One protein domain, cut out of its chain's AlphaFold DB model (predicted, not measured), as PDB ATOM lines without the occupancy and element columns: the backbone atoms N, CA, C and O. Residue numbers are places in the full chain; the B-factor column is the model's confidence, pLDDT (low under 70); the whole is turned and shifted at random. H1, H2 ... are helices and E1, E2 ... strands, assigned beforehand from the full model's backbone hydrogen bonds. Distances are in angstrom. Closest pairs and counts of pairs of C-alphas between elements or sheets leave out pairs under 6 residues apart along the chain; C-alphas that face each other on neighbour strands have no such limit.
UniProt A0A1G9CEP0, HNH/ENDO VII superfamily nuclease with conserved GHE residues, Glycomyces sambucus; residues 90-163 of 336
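Overview. This is residues 90 to 163 of the 336 residues of the protein "HNH/ENDO VII superfamily nuclease with conserved GHE residues" of Glycomyces sambucus (UniProt A0A1G9CEP0). Little regular structure is present: one short helix, H1, and a small hairpin, E1 and E2, sit among long loops, with Asp 95 and Glu 139 at opposite far ends. The printed part has 74 residues, of which 14 are in named elements, in the order H1, E1, E2; the class is mixed. It is compact, with a radius of gyration of the C-alphas of 12.3 A, and only just elongated, spanning 39 by 26 by 24 A.

Along the chain. After residues 90 to 105, H1 holds residues 106 to 113, 10.3 A long, from C-alpha 106 at (50.146, -84.840, 69.054). E1 is residues 133 to 135, 6.7 A. E2 is residues 146 to 148, 6.5 A, ending at (43.636, -97.424, 70.930).

Arrangement. In H1 every O i to N i+4 pair is within hydrogen-bond range. H1 and E2 are only just apart, closest 8.3 A. The hairpin E1 and E2 is antiparallel at 133 degrees; N 148 and O 133 are 2.8 A apart, within hydrogen-bond range.

Size, cuts and confidence. The C-alphas of Asp 95 and Glu 139, the two farthest apart, are 39.3 A apart. The printed part has no cut. H1 to E1 is a long link. Residues 90 to 93, 97 to 101, 137 to 139 and 161 to 163 are under pLDDT 70.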
ATOM      1  N   GLY A  90      47.824 -80.663  58.958       47.66
ATOM      2  CA  GLY A  90      47.003 -81.733  58.372       47.66
ATOM      3  C   GLY A  90      47.465 -83.110  58.867       47.66
ATOM      4  O   GLY A  90      48.670 -83.298  59.022       47.66
ATOM      5  N   PRO A  91      46.569 -84.093  59.092       55.41
ATOM      6  CA  PRO A  91      46.998 -85.450  59.418       55.41
ATOM      7  C   PRO A  91      47.915 -85.969  58.310       55.41
ATOM      8  O   PRO A  91      47.579 -85.858  57.125       55.41
ATOM      9  N   ARG A  92      49.064 -86.541  58.683       59.88
ATOM     10  CA  ARG A  92      49.943 -87.207  57.716       59.88
ATOM     11  C   ARG A  92      49.149 -88.308  57.024       59.88
ATOM     12  O   ARG A  92      48.440 -89.066  57.682       59.88
ATOM     13  N   ARG A  93      49.231 -88.365  55.696       66.25
ATOM     14  CA  ARG A  93      48.597 -89.412  54.893       66.25
ATOM     15  C   ARG A  93      49.667 -90.263  54.222       66.25
ATOM     16  O   ARG A  93      50.702 -89.721  53.839       66.25
ATOM     17  N   ASP A  94      49.442 -91.570  54.133       70.88
ATOM     18  CA  ASP A  94      50.289 -92.457  53.332       70.88
ATOM     19  C   ASP A  94      50.078 -92.193  51.834       70.88
ATOM     20  O   ASP A  94      49.236 -91.385  51.426       70.88
ATOM     21  N   ASP A  95      50.860 -92.886  51.008       70.56
ATOM     22  CA  ASP A  95      50.784 -92.802  49.546       70.56
ATOM     23  C   ASP A  95      49.408 -93.234  48.993       70.56
ATOM     24  O   ASP A  95      49.050 -92.864  47.872       70.56
ATOM     25  N   ASP A  96      48.616 -93.961  49.788       70.69
ATOM     26  CA  ASP A  96      47.253 -94.398  49.474       70.69
ATOM     27  C   ASP A  96      46.182 -93.402  49.970       70.69
ATOM     28  O   ASP A  96      44.985 -93.582  49.734       70.69
ATOM     29  N   GLY A  97      46.598 -92.314  50.626       65.94
ATOM     30  CA  GLY A  97      45.723 -91.276  51.153       65.94
ATOM     31  C   GLY A  97      45.089 -91.605  52.507       65.94
ATOM     32  O   GLY A  97      44.257 -90.820  52.970       65.94
ATOM     33  N   ASN A  98      45.460 -92.703  53.168       65.06
ATOM     34  CA  ASN A  98      44.981 -93.040  54.510       65.06
ATOM     35  C   ASN A  98      45.718 -92.220  55.559       65.06
ATOM     36  O   ASN A  98      46.901 -91.934  55.415       65.06
ATOM     37  N   VAL A  99      45.039 -91.874  56.649       62.56
ATOM     38  CA  VAL A  99      45.679 -91.189  57.776       62.56
ATOM     39  C   VAL A  99      46.707 -92.119  58.429       62.56
ATOM     40  O   VAL A  99      46.356 -93.178  58.945       62.56
ATOM     41  N   VAL A 100      47.967 -91.692  58.447       66.12
ATOM     42  CA  VAL A 100      49.061 -92.303  59.202       66.12
ATOM     43  C   VAL A 100      49.210 -91.495  60.479       66.12
ATOM     44  O   VAL A 100      49.918 -90.488  60.507       66.12
ATOM     45  N   ALA A 101      48.512 -91.897  61.539       67.81
ATOM     46  CA  ALA A 101      48.762 -91.302  62.845       67.81
ATOM     47  C   ALA A 101      49.913 -92.047  63.520       67.81
ATOM     48  O   ALA A 101      49.806 -93.233  63.837       67.81
ATOM     49  N   ASP A 102      51.004 -91.331  63.773       74.56
ATOM     50  CA  ASP A 102      51.953 -91.730  64.804       74.56
ATOM     51  C   ASP A 102      51.327 -91.382  66.160       74.56
ATOM     52  O   ASP A 102      50.863 -90.261  66.371       74.56
ATOM     53  N   ARG A 103      51.315 -92.326  67.104       76.88
ATOM     54  CA  ARG A 103      50.813 -92.081  68.466       76.88
ATOM     55  C   ARG A 103      51.561 -90.957  69.189       76.88
ATOM     56  O   ARG A 103      51.043 -90.406  70.156       76.88
ATOM     57  N   ASN A 104      52.782 -90.657  68.748       76.69
ATOM     58  CA  ASN A 104      53.623 -89.603  69.299       76.69
ATOM     59  C   ASN A 104      53.394 -88.250  68.604       76.69
ATOM     60  O   ASN A 104      53.817 -87.220  69.129       76.69
ATOM     61  N   ASP A 105      52.711 -88.233  67.456       84.94
ATOM     62  CA  ASP A 105      52.311 -87.009  66.768       84.94
ATOM     63  C   ASP A 105      51.035 -86.452  67.411       84.94
ATOM     64  O   ASP A 105      49.908 -86.885  67.147       84.94
ATOM     65  N   LYS A 106      51.230 -85.468  68.293       81.25
ATOM     66  CA  LYS A 106      50.146 -84.840  69.054       81.25
ATOM     67  C   LYS A 106      49.086 -84.211  68.159       81.25
ATOM     68  O   LYS A 106      47.927 -84.214  68.558       81.25
ATOM     69  N   ASP A 107      49.442 -83.694  66.988       82.56
ATOM     70  CA  ASP A 107      48.482 -83.023  66.111       82.56
ATOM     71  C   ASP A 107      47.600 -84.040  65.392       82.56
ATOM     72  O   ASP A 107      46.375 -83.888  65.364       82.56
ATOM     73  N   SER A 108      48.195 -85.139  64.923       83.31
ATOM     74  CA  SER A 108      47.447 -86.271  64.371       83.31
ATOM     75  C   SER A 108      46.498 -86.879  65.409       83.31
ATOM     76  O   SER A 108      45.321 -87.108  65.121       83.31
ATOM     77  N   VAL A 109      46.960 -87.082  66.647       86.06
ATOM     78  CA  VAL A 109      46.102 -87.595  67.725       86.06
ATOM     79  C   VAL A 109      45.013 -86.583  68.103       86.06
ATOM     80  O   VAL A 109      43.855 -86.969  68.269       86.06
ATOM     81  N   ARG A 110      45.332 -85.285  68.181       88.00
ATOM     82  CA  ARG A 110      44.358 -84.212  68.445       88.00
ATOM     83  C   ARG A 110      43.250 -84.188  67.398       88.00
ATOM     84  O   ARG A 110      42.076 -84.105  67.755       88.00
ATOM     85  N   ALA A 111      43.606 -84.309  66.120       87.19
ATOM     86  CA  ALA A 111      42.640 -84.362  65.028       87.19
ATOM     87  C   ALA A 111      41.677 -85.546  65.185       87.19
ATOM     88  O   ALA A 111      40.472 -85.376  65.002       87.19
ATOM     89  N   LEU A 112      42.166 -86.718  65.607       88.50
ATOM     90  CA  LEU A 112      41.302 -87.858  65.926       88.50
ATOM     91  C   LEU A 112      40.366 -87.531  67.097       88.50
ATOM     92  O   LEU A 112      39.157 -87.687  66.964       88.50
ATOM     93  N   TYR A 113      40.882 -87.009  68.212       88.50
ATOM     94  CA  TYR A 113      40.058 -86.649  69.376       88.50
ATOM     95  C   TYR A 113      39.017 -85.561  69.094       88.50
ATOM     96  O   TYR A 113      37.942 -85.594  69.693       88.50
ATOM     97  N   SER A 114      39.285 -84.654  68.152       88.00
ATOM     98  CA  SER A 114      38.334 -83.616  67.734       88.00
ATOM     99  C   SER A 114      37.070 -84.167  67.064       88.00
ATOM    100  O   SER A 114      36.066 -83.464  66.986       88.00
ATOM    101  N   GLN A 115      37.094 -85.430  66.620       89.44
ATOM    102  CA  GLN A 115      35.924 -86.102  66.055       89.44
ATOM    103  C   GLN A 115      34.899 -86.497  67.123       89.44
ATOM    104  O   GLN A 115      33.785 -86.872  66.772       89.44
ATOM    105  N   LYS A 116      35.254 -86.457  68.414       88.69
ATOM    106  CA  LYS A 116      34.333 -86.823  69.492       88.69
ATOM    107  C   LYS A 116      33.162 -85.852  69.592       88.69
ATOM    108  O   LYS A 116      33.323 -84.644  69.451       88.69
ATOM    109  N   ASP A 117      31.994 -86.396  69.908       89.00
ATOM    110  CA  ASP A 117      30.819 -85.604  70.235       89.00
ATOM    111  C   ASP A 117      30.913 -84.975  71.639       89.00
ATOM    112  O   ASP A 117      31.869 -85.178  72.396       89.00
ATOM    113  N   GLU A 118      29.882 -84.215  72.010       85.62
ATOM    114  CA  GLU A 118      29.761 -83.587  73.331       85.62
ATOM    115  C   GLU A 118      29.745 -84.590  74.501       85.62
ATOM    116  O   GLU A 118      30.091 -84.230  75.628       85.62
ATOM    117  N   ASN A 119      29.418 -85.859  74.235       84.06
ATOM    118  CA  ASN A 119      29.424 -86.951  75.209       84.06
ATOM    119  C   ASN A 119      30.774 -87.697  75.238       84.06
ATOM    120  O   ASN A 119      30.950 -88.665  75.981       84.06
ATOM    121  N   GLY A 120      31.755 -87.262  74.441       85.25
ATOM    122  CA  GLY A 120      33.072 -87.884  74.345       85.25
ATOM    123  C   GLY A 120      33.082 -89.223  73.600       85.25
ATOM    124  O   GLY A 120      34.045 -89.991  73.766       85.25
ATOM    125  N   LYS A 121      32.036 -89.506  72.816       89.38
ATOM    126  CA  LYS A 121      31.895 -90.676  71.943       89.38
ATOM    127  C   LYS A 121      32.396 -90.344  70.549       89.38
ATOM    128  O   LYS A 121      32.210 -89.229  70.070       89.38
ATOM    129  N   PHE A 122      33.027 -91.304  69.887       89.88
ATOM    130  CA  PHE A 122      33.337 -91.129  68.472       89.88
ATOM    131  C   PHE A 122      32.093 -91.445  67.636       89.88
ATOM    132  O   PHE A 122      31.335 -92.359  67.985       89.88
ATOM    133  N   PRO A 123      31.871 -90.725  66.529       90.00
ATOM    134  CA  PRO A 123      30.762 -91.019  65.647       90.00
ATOM    135  C   PRO A 123      30.959 -92.408  65.003       90.00
ATOM    136  O   PRO A 123      32.094 -92.871  64.858       90.00
ATOM    137  N   PRO A 124      29.876 -93.120  64.640       87.38
ATOM    138  CA  PRO A 124      29.969 -94.485  64.112       87.38
ATOM    139  C   PRO A 124      30.774 -94.611  62.811       87.38
ATOM    140  O   PRO A 124      31.241 -95.701  62.490       87.38
ATOM    141  N   ASP A 125      30.889 -93.515  62.067       89.06
ATOM    142  CA  ASP A 125      31.619 -93.356  60.811       89.06
ATOM    143  C   ASP A 125      32.999 -92.699  60.992       89.06
ATOM    144  O   ASP A 125      33.625 -92.327  60.004       89.06
ATOM    145  N   ALA A 126      33.491 -92.571  62.231       88.12
ATOM    146  CA  ALA A 126      34.842 -92.091  62.494       88.12
ATOM    147  C   ALA A 126      35.883 -92.961  61.772       88.12
ATOM    148  O   ALA A 126      35.932 -94.184  61.944       88.12
ATOM    149  N   GLU A 127      36.739 -92.314  60.985       87.50
ATOM    150  CA  GLU A 127      37.850 -92.967  60.303       87.50
ATOM    151  C   GLU A 127      39.087 -92.944  61.203       87.50
ATOM    152  O   GLU A 127      39.540 -91.887  61.656       87.50
ATOM    153  N   PHE A 128      39.644 -94.130  61.443       88.31
ATOM    154  CA  PHE A 128      40.870 -94.311  62.209       88.31
ATOM    155  C   PHE A 128      42.000 -94.806  61.302       88.31
ATOM    156  O   PHE A 128      41.733 -95.499  60.316       88.31
ATOM    157  N   PRO A 129      43.262 -94.497  61.646       88.44
ATOM    158  CA  PRO A 129      44.417 -95.118  61.015       88.44
ATOM    159  C   PRO A 129      44.309 -96.650  61.013       88.44
ATOM    160  O   PRO A 129      43.712 -97.227  61.930       88.44
ATOM    161  N   PRO A 130      44.913 -97.342  60.035       84.69
ATOM    162  CA  PRO A 130      44.948 -98.800  60.022       84.69
ATOM    163  C   PRO A 130      45.421 -99.385  61.363       84.69
ATOM    164  O   PRO A 130      46.418 -98.952  61.933       84.69
ATOM    165  N   GLY A 131      44.678-100.364  61.889       84.62
ATOM    166  CA  GLY A 131      44.969-101.020  63.172       84.62
ATOM    167  C   GLY A 131      44.474-100.268  64.412       84.62
ATOM    168  O   GLY A 131      44.290-100.895  65.456       84.62
ATOM    169  N   TRP A 132      44.200 -98.968  64.310       91.06
ATOM    170  CA  TRP A 132      43.639 -98.194  65.410       91.06
ATOM    171  C   TRP A 132      42.141 -98.449  65.552       91.06
ATOM    172  O   TRP A 132      41.450 -98.852  64.614       91.06
ATOM    173  N   GLY A 133      41.611 -98.188  66.742       91.06
ATOM    174  CA  GLY A 133      40.178 -98.306  66.949       91.06
ATOM    175  C   GLY A 133      39.710 -97.908  68.332       91.06
ATOM    176  O   GLY A 133      40.472 -97.473  69.193       91.06
ATOM    177  N   ILE A 134      38.413 -98.077  68.549       90.12
ATOM    178  CA  ILE A 134      37.761 -97.775  69.816       90.12
ATOM    179  C   ILE A 134      37.557 -99.073  70.580       90.12
ATOM    180  O   ILE A 134      36.988-100.031  70.051       90.12
ATOM    181  N   ARG A 135      37.922 -99.091  71.864       81.69
ATOM    182  CA  ARG A 135      37.359-100.081  72.788       81.69
ATOM    183  C   ARG A 135      36.270 -99.419  73.607       81.69
ATOM    184  O   ARG A 135      36.526 -98.466  74.342       81.69
ATOM    185  N   LYS A 136      35.053 -99.944  73.472       75.50
ATOM    186  CA  LYS A 136      33.925 -99.550  74.312       75.50
ATOM    187  C   LYS A 136      34.122-100.126  75.706       75.50
ATOM    188  O   LYS A 136      34.555-101.271  75.853       75.50
ATOM    189  N   ASN A 137      33.796 -99.338  76.723       66.00
ATOM    190  CA  ASN A 137      33.680 -99.871  78.066       66.00
ATOM    191  C   ASN A 137      32.390-100.700  78.141       66.00
ATOM    192  O   ASN A 137      31.295-100.156  78.069       66.00
ATOM    193  N   ASN A 138      32.513-102.024  78.244       66.81
ATOM    194  CA  ASN A 138      31.345-102.905  78.321       66.81
ATOM    195  C   ASN A 138      30.620-102.812  79.675       66.81
ATOM    196  O   ASN A 138      29.484-103.264  79.779       66.81
ATOM    197  N   GLU A 139      31.271-102.264  80.704       67.44
ATOM    198  CA  GLU A 139      30.706-102.125  82.052       67.44
ATOM    199  C   GLU A 139      29.867-100.847  82.204       67.44
ATOM    200  O   GLU A 139      28.996-100.788  83.066       67.44
ATOM    201  N   ASP A 140      30.103 -99.848  81.349       74.44
ATOM    202  CA  ASP A 140      29.401 -98.567  81.360       74.44
ATOM    203  C   ASP A 140      29.199 -98.083  79.910       74.44
ATOM    204  O   ASP A 140      30.139 -97.559  79.299       74.44
ATOM    205  N   PRO A 141      28.000 -98.279  79.326       76.44
ATOM    206  CA  PRO A 141      27.723 -97.894  77.945       76.44
ATOM    207  C   PRO A 141      27.779 -96.375  77.730       76.44
ATOM    208  O   PRO A 141      27.995 -95.945  76.592       76.44
ATOM    209  N   ASP A 142      27.653 -95.580  78.793       77.38
ATOM    210  CA  ASP A 142      27.677 -94.119  78.746       77.38
ATOM    211  C   ASP A 142      29.100 -93.558  78.916       77.38
ATOM    212  O   ASP A 142      29.358 -92.404  78.572       77.38
ATOM    213  N   ALA A 143      30.068 -94.373  79.354       77.06
ATOM    214  CA  ALA A 143      31.458 -93.947  79.510       77.06
ATOM    215  C   ALA A 143      32.084 -93.508  78.171       77.06
ATOM    216  O   ALA A 143      31.871 -94.166  77.153       77.06
ATOM    217  N   PRO A 144      32.911 -92.448  78.141       81.50
ATOM    218  CA  PRO A 144      33.510 -91.950  76.906       81.50
ATOM    219  C   PRO A 144      34.366 -93.018  76.221       81.50
ATOM    220  O   PRO A 144      35.020 -93.838  76.870       81.50
ATOM    221  N   ASP A 145      34.398 -92.976  74.893       85.88
ATOM    222  CA  ASP A 145      35.144 -93.949  74.103       85.88
ATOM    223  C   ASP A 145      36.659 -93.776  74.286       85.88
ATOM    224  O   ASP A 145      37.175 -92.652  74.341       85.88
ATOM    225  N   VAL A 146      37.395 -94.887  74.344       86.69
ATOM    226  CA  VAL A 146      38.859 -94.873  74.465       86.69
ATOM    227  C   VAL A 146      39.479 -95.305  73.140       86.69
ATOM    228  O   VAL A 146      39.276 -96.437  72.687       86.69
ATOM    229  N   LEU A 147      40.239 -94.393  72.535       89.94
ATOM    230  CA  LEU A 147      41.021 -94.652  71.332       89.94
ATOM    231  C   LEU A 147      42.199 -95.566  71.676       89.94
ATOM    232  O   LEU A 147      42.811 -95.411  72.728       89.94
ATOM    233  N   HIS A 148      42.502 -96.521  70.808       89.75
ATOM    234  CA  HIS A 148      43.636 -97.424  70.930       89.75
ATOM    235  C   HIS A 148      44.450 -97.424  69.637       89.75
ATOM    236  O   HIS A 148      43.876 -97.287  68.554       89.75
ATOM    237  N   ASP A 149      45.764 -97.583  69.770       86.94
ATOM    238  CA  ASP A 149      46.689 -97.706  68.648       86.94
ATOM    239  C   ASP A 149      46.633 -99.111  68.025       86.94
ATOM    240  O   ASP A 149      45.925-100.004  68.500       86.94
ATOM    241  N   GLU A 150      47.415 -99.314  66.968       85.00
ATOM    242  CA  GLU A 150      47.568-100.591  66.255       85.00
ATOM    243  C   GLU A 150      47.977-101.781  67.139       85.00
ATOM    244  O   GLU A 150      47.694-102.934  66.813       85.00
ATOM    245  N   ASN A 151      48.610-101.513  68.282       81.06
ATOM    246  CA  ASN A 151      49.045-102.528  69.236       81.06
ATOM    247  C   ASN A 151      48.006-102.759  70.344       81.06
ATOM    248  O   ASN A 151      48.205-103.586  71.239       81.06
ATOM    249  N   GLY A 152      46.881-102.043  70.298       82.50
ATOM    250  CA  GLY A 152      45.837-102.100  71.307       82.50
ATOM    251  C   GLY A 152      46.209-101.387  72.603       82.50
ATOM    252  O   GLY A 152      45.609-101.706  73.634       82.50
ATOM    253  N   TYR A 153      47.162-100.450  72.582       81.69
ATOM    254  CA  TYR A 153      47.427 -99.565  73.714       81.69
ATOM    255  C   TYR A 153      46.505 -98.351  73.660       81.69
ATOM    256  O   TYR A 153      46.271 -97.815  72.579       81.69
ATOM    257  N   PRO A 154      45.973 -97.892  74.804       86.19
ATOM    258  CA  PRO A 154      45.139 -96.703  74.836       86.19
ATOM    259  C   PRO A 154      45.955 -95.479  74.413       86.19
ATOM    260  O   PRO A 154      46.979 -95.156  75.016       86.19
ATOM    261  N   VAL A 155      45.465 -94.784  73.395       86.94
ATOM    262  CA  VAL A 155      45.982 -93.490  72.954       86.94
ATOM    263  C   VAL A 155      45.361 -92.422  73.842       86.94
ATOM    264  O   VAL A 155      44.232 -92.570  74.309       86.94
ATOM    265  N   ARG A 156      46.122 -91.374  74.150       81.88
ATOM    266  CA  ARG A 156      45.698 -90.312  75.067       81.88
ATOM    267  C   ARG A 156      45.253 -89.080  74.297       81.88
ATOM    268  O   ARG A 156      45.797 -88.780  73.245       81.88
ATOM    269  N   ASP A 157      44.305 -88.355  74.876       84.62
ATOM    270  CA  ASP A 157      43.895 -87.042  74.391       84.62
ATOM    271  C   ASP A 157      45.006 -86.022  74.707       84.62
ATOM    272  O   ASP A 157      45.304 -85.828  75.890       84.62
ATOM    273  N   PRO A 158      45.644 -85.397  73.703       81.69
ATOM    274  CA  PRO A 158      46.749 -84.469  73.922       81.69
ATOM    275  C   PRO A 158      46.305 -83.145  74.553       81.69
ATOM    276  O   PRO A 158      47.145 -82.452  75.127       81.69
ATOM    277  N   ASP A 159      45.015 -82.799  74.474       79.38
ATOM    278  CA  ASP A 159      44.477 -81.539  75.002       79.38
ATOM    279  C   ASP A 159      43.881 -81.681  76.398       79.38
ATOM    280  O   ASP A 159      43.612 -80.684  77.076       79.38
ATOM    281  N   LYS A 160      43.696 -82.915  76.878       73.81
ATOM    282  CA  LYS A 160      43.290 -83.128  78.265       73.81
ATOM    283  C   LYS A 160      44.501 -83.009  79.179       73.81
ATOM    284  O   LYS A 160      45.506 -83.685  78.951       73.81
ATOM    285  N   PRO A 161      44.412 -82.201  80.255       61.31
ATOM    286  CA  PRO A 161      45.479 -82.138  81.233       61.31
ATOM    287  C   PRO A 161      45.707 -83.538  81.797       61.31
ATOM    288  O   PRO A 161      44.790 -84.179  82.318       61.31
ATOM    289  N   TYR A 162      46.942 -84.018  81.670       57.94
ATOM    290  CA  TYR A 162      47.363 -85.230  82.341       57.94
ATOM    291  C   TYR A 162      47.391 -84.943  83.836       57.94
ATOM    292  O   TYR A 162      48.275 -84.255  84.336       57.94
ATOM    293  N   THR A 163      46.405 -85.465  84.545       59.06
ATOM    294  CA  THR A 163      46.532 -85.719  85.971       59.06
ATOM    295  C   THR A 163      46.345 -87.205  86.137       59.06
ATOM    296  O   THR A 163      45.233 -87.709  85.955       59.06
TER     297      THR A 163